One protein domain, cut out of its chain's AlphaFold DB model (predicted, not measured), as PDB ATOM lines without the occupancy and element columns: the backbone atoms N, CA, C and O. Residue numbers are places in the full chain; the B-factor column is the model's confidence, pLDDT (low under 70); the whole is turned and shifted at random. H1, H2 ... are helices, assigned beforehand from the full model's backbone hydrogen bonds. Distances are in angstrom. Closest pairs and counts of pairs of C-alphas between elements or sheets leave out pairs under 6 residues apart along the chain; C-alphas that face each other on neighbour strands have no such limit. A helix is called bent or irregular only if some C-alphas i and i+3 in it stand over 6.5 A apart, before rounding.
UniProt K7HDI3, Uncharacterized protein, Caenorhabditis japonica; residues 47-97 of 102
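What this domain is: This is residues 47 to 97 of the 102 residues of an uncharacterized protein of Caenorhabditis japonica (UniProt K7HDI3). A small helical hairpin, the short H1 folded back beside H2, makes a head at one end, and one long helix, H3, sticks out from it as an arm that touches no other helix. H3 makes most of the length, and the loop of residues 54 to 61 joins H1 to H2 at the end of the head away from H3. The printed part has 51 residues with three named helices, in the order H1, H2, H3, and no named strand; its class is all helix. The whole is extended, with a radius of gyration of the C-alphas of 17.2 A, and the C-alphas span 54 by 21 by 12 A along their three main axes.

How they stand to each other: H1, residues 47 to 53, and H2, residues 62 to 72, form a helical hairpin, two helices that follow each other, touch and run opposite ways. They touch with 4 pairs of C-alphas within 8 A; the closest C-alphas are those of Asp 48 and Lys 72, 6.3 A apart. Their lines stand at a shallow tilt of 30 degrees, and their centres are 11.2 A apart. The 8 residues between them are a short link. A tight link of 2 residues, Ile 73 and Gln 74, leads from H2 to H3, residues 75 to 96. H2 and H3 are apart, and so are H1 and H3. Residues 75 to 97, of which 75 to 96 belong to H3, stand free. In H1 and H3 every O i to N i+4 pair is within hydrogen-bond range, while in H2 6 of 7 are.

Where its parts are: H1 begins at C-alpha 47, at (174.326, 226.574, 151.881), and measures 10.1 A from its first to its last C-alpha, Arg 47 to Val 53. H2 runs from Val 62 to Lys 72 and measures 15.7 A; its C-alpha 72 is at (181.253, 230.015, 158.086). H3, the longest helix with 22 residues, runs from Pro 75 to Phe 96 and measures 31.7 A. It ends at C-alpha 96, at (185.498, 203.213, 184.055). No helix is bent or irregular.

The domain as a whole: The outline is a rod. The two C-alphas farthest apart are those of Gly 56 and Glu 97, at 54.8 A, while the first and last printed C-alphas, of Arg 47 and Glu 97, are 43.3 A apart. The printed part has no cut, and no link is long. The mean pLDDT of the printed part is 76.1, and 11 residues are under 70: residues 54, 56, 74, 76, 81, 90, 92 to 94 and 96 to 97. The mean pLDDT is 82 in H1, 83 in H2 and 72 in H3.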
ATOM      1  N   ARG A  47     174.545 225.126 151.726       83.00
ATOM      2  CA  ARG A  47     174.326 226.574 151.881       83.00
ATOM      3  C   ARG A  47     175.621 227.317 152.213       83.00
ATOM      4  O   ARG A  47     175.873 228.382 151.649       83.00
ATOM      5  N   ASP A  48     176.419 226.760 153.113       82.81
ATOM      6  CA  ASP A  48     177.663 227.368 153.573       82.81
ATOM      7  C   ASP A  48     178.711 227.293 152.462       82.81
ATOM      8  O   ASP A  48     179.347 228.303 152.162       82.81
ATOM      9  N   GLU A  49     178.785 226.160 151.754       83.75
ATOM     10  CA  GLU A  49     179.619 225.994 150.554       83.75
ATOM     11  C   GLU A  49     179.293 227.056 149.493       83.75
ATOM     12  O   GLU A  49     180.188 227.744 148.997       83.75
ATOM     13  N   ARG A  50     178.003 227.277 149.199       83.88
ATOM     14  CA  ARG A  50     177.588 228.349 148.282       83.88
ATOM     15  C   ARG A  50     177.985 229.724 148.795       83.88
ATOM     16  O   ARG A  50     178.390 230.548 147.996       83.88
ATOM     17  N   SER A  51     177.910 229.992 150.094       81.00
ATOM     18  CA  SER A  51     178.302 231.302 150.632       81.00
ATOM     19  C   SER A  51     179.805 231.587 150.523       81.00
ATOM     20  O   SER A  51     180.188 232.750 150.418       81.00
ATOM     21  N   VAL A  52     180.643 230.543 150.518       79.75
ATOM     22  CA  VAL A  52     182.095 230.656 150.315       79.75
ATOM     23  C   VAL A  52     182.421 230.908 148.838       79.75
ATOM     24  O   VAL A  52     183.299 231.710 148.539       79.75
ATOM     25  N   VAL A  53     181.697 230.267 147.910       76.81
ATOM     26  CA  VAL A  53     181.990 230.305 146.459       76.81
ATOM     27  C   VAL A  53     181.235 231.417 145.707       76.81
ATOM     28  O   VAL A  53     181.762 232.017 144.774       76.81
ATOM     29  N   SER A  54     180.003 231.729 146.115       68.69
ATOM     30  CA  SER A  54     179.092 232.671 145.445       68.69
ATOM     31  C   SER A  54     179.545 234.134 145.362       68.69
ATOM     32  O   SER A  54     179.037 234.805 144.464       68.69
ATOM     33  N   PRO A  55     180.445 234.684 146.204       71.81
ATOM     34  CA  PRO A  55     180.832 236.089 146.072       71.81
ATOM     35  C   PRO A  55     181.599 236.417 144.777       71.81
ATOM     36  O   PRO A  55     182.016 237.557 144.607       71.81
ATOM     37  N   GLY A  56     181.863 235.436 143.900       66.00
ATOM     38  CA  GLY A  56     182.720 235.618 142.723       66.00
ATOM     39  C   GLY A  56     184.184 235.872 143.093       66.00
ATOM     40  O   GLY A  56     184.984 236.282 142.254       66.00
ATOM     41  N   LYS A  57     184.541 235.647 144.364       71.44
ATOM     42  CA  LYS A  57     185.869 235.898 144.909       71.44
ATOM     43  C   LYS A  57     186.772 234.728 144.529       71.44
ATOM     44  O   LYS A  57     186.577 233.610 145.000       71.44
ATOM     45  N   GLN A  58     187.749 234.977 143.663       76.31
ATOM     46  CA  GLN A  58     188.844 234.037 143.447       76.31
ATOM     47  C   GLN A  58     189.815 234.166 144.619       76.31
ATOM     48  O   GLN A  58     190.423 235.219 144.810       76.31
ATOM     49  N   PHE A  59     189.927 233.110 145.421       81.19
ATOM     50  CA  PHE A  59     190.950 233.017 146.459       81.19
ATOM     51  C   PHE A  59     192.303 232.796 145.784       81.19
ATOM     52  O   PHE A  59     192.446 231.863 144.994       81.19
ATOM     53  N   GLN A  60     193.280 233.655 146.075       81.44
ATOM     54  CA  GLN A  60     194.601 233.578 145.441       81.44
ATOM     55  C   GLN A  60     195.481 232.519 146.113       81.44
ATOM     56  O   GLN A  60     196.348 231.924 145.476       81.44
ATOM     57  N   ILE A  61     195.228 232.239 147.398       87.88
ATOM     58  CA  ILE A  61     195.962 231.247 148.188       87.88
ATOM     59  C   ILE A  61     195.024 230.388 149.045       87.88
ATOM     60  O   ILE A  61     193.961 230.819 149.487       87.88
ATOM     61  N   VAL A  62     195.454 229.157 149.346       84.31
ATOM     62  CA  VAL A  62     194.681 228.193 150.157       84.31
ATOM     63  C   VAL A  62     194.384 228.717 151.572       84.31
ATOM     64  O   VAL A  62     193.387 228.316 152.166       84.31
ATOM     65  N   ALA A  63     195.227 229.598 152.124       85.88
ATOM     66  CA  ALA A  63     195.010 230.192 153.443       85.88
ATOM     67  C   ALA A  63     193.740 231.059 153.484       85.88
ATOM     68  O   ALA A  63     192.893 230.843 154.342       85.88
ATOM     69  N   GLU A  64     193.541 231.929 152.489       83.56
ATOM     70  CA  GLU A  64     192.349 232.784 152.395       83.56
ATOM     71  C   GLU A  64     191.059 231.961 152.295       83.56
ATOM     72  O   GLU A  64     190.040 232.305 152.894       83.56
ATOM     73  N   LEU A  65     191.107 230.844 151.560       84.31
ATOM     74  CA  LEU A  65     189.987 229.909 151.478       84.31
ATOM     75  C   LEU A  65     189.709 229.252 152.837       84.31
ATOM     76  O   LEU A  65     188.550 229.095 153.215       84.31
ATOM     77  N   LYS A  66     190.754 228.848 153.570       84.12
ATOM     78  CA  LYS A  66     190.611 228.229 154.896       84.12
ATOM     79  C   LYS A  66     189.996 229.191 155.906       84.12
ATOM     80  O   LYS A  66     189.099 228.766 156.629       84.12
ATOM     81  N   ASP A  67     190.426 230.447 155.919       83.88
ATOM     82  CA  ASP A  67     189.885 231.470 156.817       83.88
ATOM     83  C   ASP A  67     188.409 231.744 156.499       83.88
ATOM     84  O   ASP A  67     187.555 231.681 157.380       83.88
ATOM     85  N   ALA A  68     188.072 231.903 155.214       81.50
ATOM     86  CA  ALA A  68     186.687 232.090 154.783       81.50
ATOM     87  C   ALA A  68     185.785 230.891 155.124       81.50
ATOM     88  O   ALA A  68     184.614 231.070 155.455       81.50
ATOM     89  N   VAL A  69     186.310 229.665 155.046       82.69
ATOM     90  CA  VAL A  69     185.602 228.455 155.487       82.69
ATOM     91  C   VAL A  69     185.420 228.451 157.002       82.69
ATOM     92  O   VAL A  69     184.340 228.104 157.478       82.69
ATOM     93  N   TRP A  70     186.451 228.837 157.754       81.25
ATOM     94  CA  TRP A  70     186.420 228.868 159.214       81.25
ATOM     95  C   TRP A  70     185.367 229.848 159.741       81.25
ATOM     96  O   TRP A  70     184.581 229.476 160.608       81.25
ATOM     97  N   ASP A  71     185.254 231.028 159.130       80.88
ATOM     98  CA  ASP A  71     184.246 232.042 159.468       80.88
ATOM     99  C   ASP A  71     182.797 231.577 159.235       80.88
ATOM    100  O   ASP A  71     181.856 232.123 159.818       80.88
ATOM    101  N   LYS A  72     182.584 230.580 158.365       76.44
ATOM    102  CA  LYS A  72     181.253 230.015 158.086       76.44
ATOM    103  C   LYS A  72     180.869 228.871 159.006       76.44
ATOM    104  O   LYS A  72     179.689 228.524 159.066       76.44
ATOM    105  N   ILE A  73     181.821 228.294 159.733       79.00
ATOM    106  CA  ILE A  73     181.495 227.293 160.742       79.00
ATOM    107  C   ILE A  73     180.701 227.994 161.843       79.00
ATOM    108  O   ILE A  73     181.209 228.877 162.530       79.00
ATOM    109  N   GLN A  74     179.433 227.609 162.005       68.00
ATOM    110  CA  GLN A  74     178.579 228.247 162.998       68.00
ATOM    111  C   GLN A  74     179.173 228.094 164.412       68.00
ATOM    112  O   GLN A  74     179.532 226.974 164.796       68.00
ATOM    113  N   PRO A  75     179.204 229.164 165.229       72.62
ATOM    114  CA  PRO A  75     179.634 229.088 166.628       72.62
ATOM    115  C   PRO A  75     178.876 228.018 167.426       72.62
ATOM    116  O   PRO A  75     179.463 227.299 168.226       72.62
ATOM    117  N   THR A  76     177.594 227.816 167.110       68.38
ATOM    118  CA  THR A  76     176.740 226.764 167.684       68.38
ATOM    119  C   THR A  76     177.246 225.349 167.385       68.38
ATOM    120  O   THR A  76     177.143 224.462 168.230       68.38
ATOM    121  N   TYR A  77     177.837 225.111 166.209       71.62
ATOM    122  CA  TYR A  77     178.462 223.829 165.882       71.62
ATOM    123  C   TYR A  77     179.718 223.611 166.734       71.62
ATOM    124  O   TYR A  77     179.897 222.526 167.290       71.62
ATOM    125  N   LEU A  78     180.541 224.649 166.923       71.25
ATOM    126  CA  LEU A  78     181.724 224.599 167.787       71.25
ATOM    127  C   LEU A  78     181.352 224.354 169.263       71.25
ATOM    128  O   LEU A  78     181.969 223.521 169.936       71.25
ATOM    129  N   GLU A  79     180.298 225.004 169.757       76.56
ATOM    130  CA  GLU A  79     179.729 224.772 171.090       76.56
ATOM    131  C   GLU A  79     179.160 223.357 171.236       76.56
ATOM    132  O   GLU A  79     179.400 222.692 172.249       76.56
ATOM    133  N   SER A  80     178.472 222.842 170.211       74.00
ATOM    134  CA  SER A  80     177.953 221.469 170.203       74.00
ATOM    135  C   SER A  80     179.079 220.432 170.244       74.00
ATOM    136  O   SER A  80     178.980 219.434 170.961       74.00
ATOM    137  N   LEU A  81     180.189 220.684 169.541       69.81
ATOM    138  CA  LEU A  81     181.375 219.828 169.549       69.81
ATOM    139  C   LEU A  81     182.061 219.849 170.915       69.81
ATOM    140  O   LEU A  81     182.443 218.795 171.424       69.81
ATOM    141  N   THR A  82     182.176 221.028 171.524       78.00
ATOM    142  CA  THR A  82     182.755 221.203 172.864       78.00
ATOM    143  C   THR A  82     181.909 220.483 173.916       78.00
ATOM    144  O   THR A  82     182.421 219.669 174.686       78.00
ATOM    145  N   THR A  83     180.593 220.681 173.868       78.94
ATOM    146  CA  THR A  83     179.616 220.014 174.739       78.94
ATOM    147  C   THR A  83     179.626 218.495 174.549       78.94
ATOM    148  O   THR A  83     179.663 217.739 175.519       78.94
ATOM    149  N   SER A  84     179.667 218.019 173.302       78.31
ATOM    150  CA  SER A  84     179.761 216.593 172.969       78.31
ATOM    151  C   SER A  84     181.052 215.959 173.492       78.31
ATOM    152  O   SER A  84     181.027 214.869 174.070       78.31
ATOM    153  N   ARG A  85     182.190 216.654 173.359       74.69
ATOM    154  CA  ARG A  85     183.489 216.189 173.863       74.69
ATOM    155  C   ARG A  85     183.482 216.043 175.386       74.69
ATOM    156  O   ARG A  85     183.941 215.016 175.885       74.69
ATOM    157  N   ASN A  86     182.891 217.004 176.096       75.81
ATOM    158  CA  ASN A  86     182.713 216.951 177.549       75.81
ATOM    159  C   ASN A  86     181.779 215.804 177.958       75.81
ATOM    160  O   ASN A  86     182.134 214.987 178.803       75.81
ATOM    161  N   ASN A  87     180.635 215.644 177.288       76.69
ATOM    162  CA  ASN A  87     179.717 214.528 177.541       76.69
ATOM    163  C   ASN A  87     180.370 213.162 177.311       76.69
ATOM    164  O   ASN A  87     180.119 212.218 178.062       76.69
ATOM    165  N   ARG A  88     181.233 213.041 176.299       73.12
ATOM    166  CA  ARG A  88     181.982 211.811 176.033       73.12
ATOM    167  C   ARG A  88     183.026 211.535 177.116       73.12
ATOM    168  O   ARG A  88     183.178 210.376 177.488       73.12
ATOM    169  N   LEU A  89     183.690 212.563 177.651       71.31
ATOM    170  CA  LEU A  89     184.578 212.435 178.813       71.31
ATOM    171  C   LEU A  89     183.807 211.889 180.025       71.31
ATOM    172  O   LEU A  89     184.206 210.877 180.588       71.31
ATOM    173  N   PHE A  90     182.645 212.465 180.347       69.25
ATOM    174  CA  PHE A  90     181.794 211.988 181.445       69.25
ATOM    175  C   PHE A  90     181.236 210.575 181.219       69.25
ATOM    176  O   PHE A  90     181.073 209.807 182.163       69.25
ATOM    177  N   GLN A  91     180.925 210.192 179.977       72.62
ATOM    178  CA  GLN A  91     180.543 208.810 179.654       72.62
ATOM    179  C   GLN A  91     181.710 207.836 179.822       72.62
ATOM    180  O   GLN A  91     181.505 206.721 180.289       72.62
ATOM    181  N   VAL A  92     182.922 208.244 179.443       67.69
ATOM    182  CA  VAL A  92     184.141 207.456 179.642       67.69
ATOM    183  C   VAL A  92     184.414 207.294 181.135       67.69
ATOM    184  O   VAL A  92     184.564 206.162 181.576       67.69
ATOM    185  N   MET A  93     184.377 208.374 181.916       67.12
ATOM    186  CA  MET A  93     184.543 208.327 183.373       67.12
ATOM    187  C   MET A  93     183.524 207.381 184.015       67.12
ATOM    188  O   MET A  93     183.927 206.387 184.603       67.12
ATOM    189  N   ARG A  94     182.220 207.550 183.748       66.88
ATOM    190  CA  ARG A  94     181.176 206.628 184.244       66.88
ATOM    191  C   ARG A  94     181.351 205.175 183.803       66.88
ATOM    192  O   ARG A  94     180.938 204.262 184.504       66.88
ATOM    193  N   LYS A  95     181.924 204.935 182.620       71.56
ATOM    194  CA  LYS A  95     182.187 203.582 182.110       71.56
ATOM    195  C   LYS A  95     183.369 202.911 182.820       71.56
ATOM    196  O   LYS A  95     183.421 201.682 182.844       71.56
ATOM    197  N   PHE A  96     184.308 203.694 183.350       65.00
ATOM    198  CA  PHE A  96     185.498 203.213 184.055       65.00
ATOM    199  C   PHE A  96     185.420 203.379 185.586       65.00
ATOM    200  O   PHE A  96     186.253 202.810 186.283       65.00
ATOM    201  N   GLU A  97     184.397 204.055 186.119       59.12
ATOM    202  CA  GLU A  97     184.029 204.108 187.546       59.12
ATOM    203  C   GLU A  97     183.381 202.787 188.024       59.12
ATOM    204  O   GLU A  97     182.243 202.740 188.487       59.12
TER     205      GLU A  97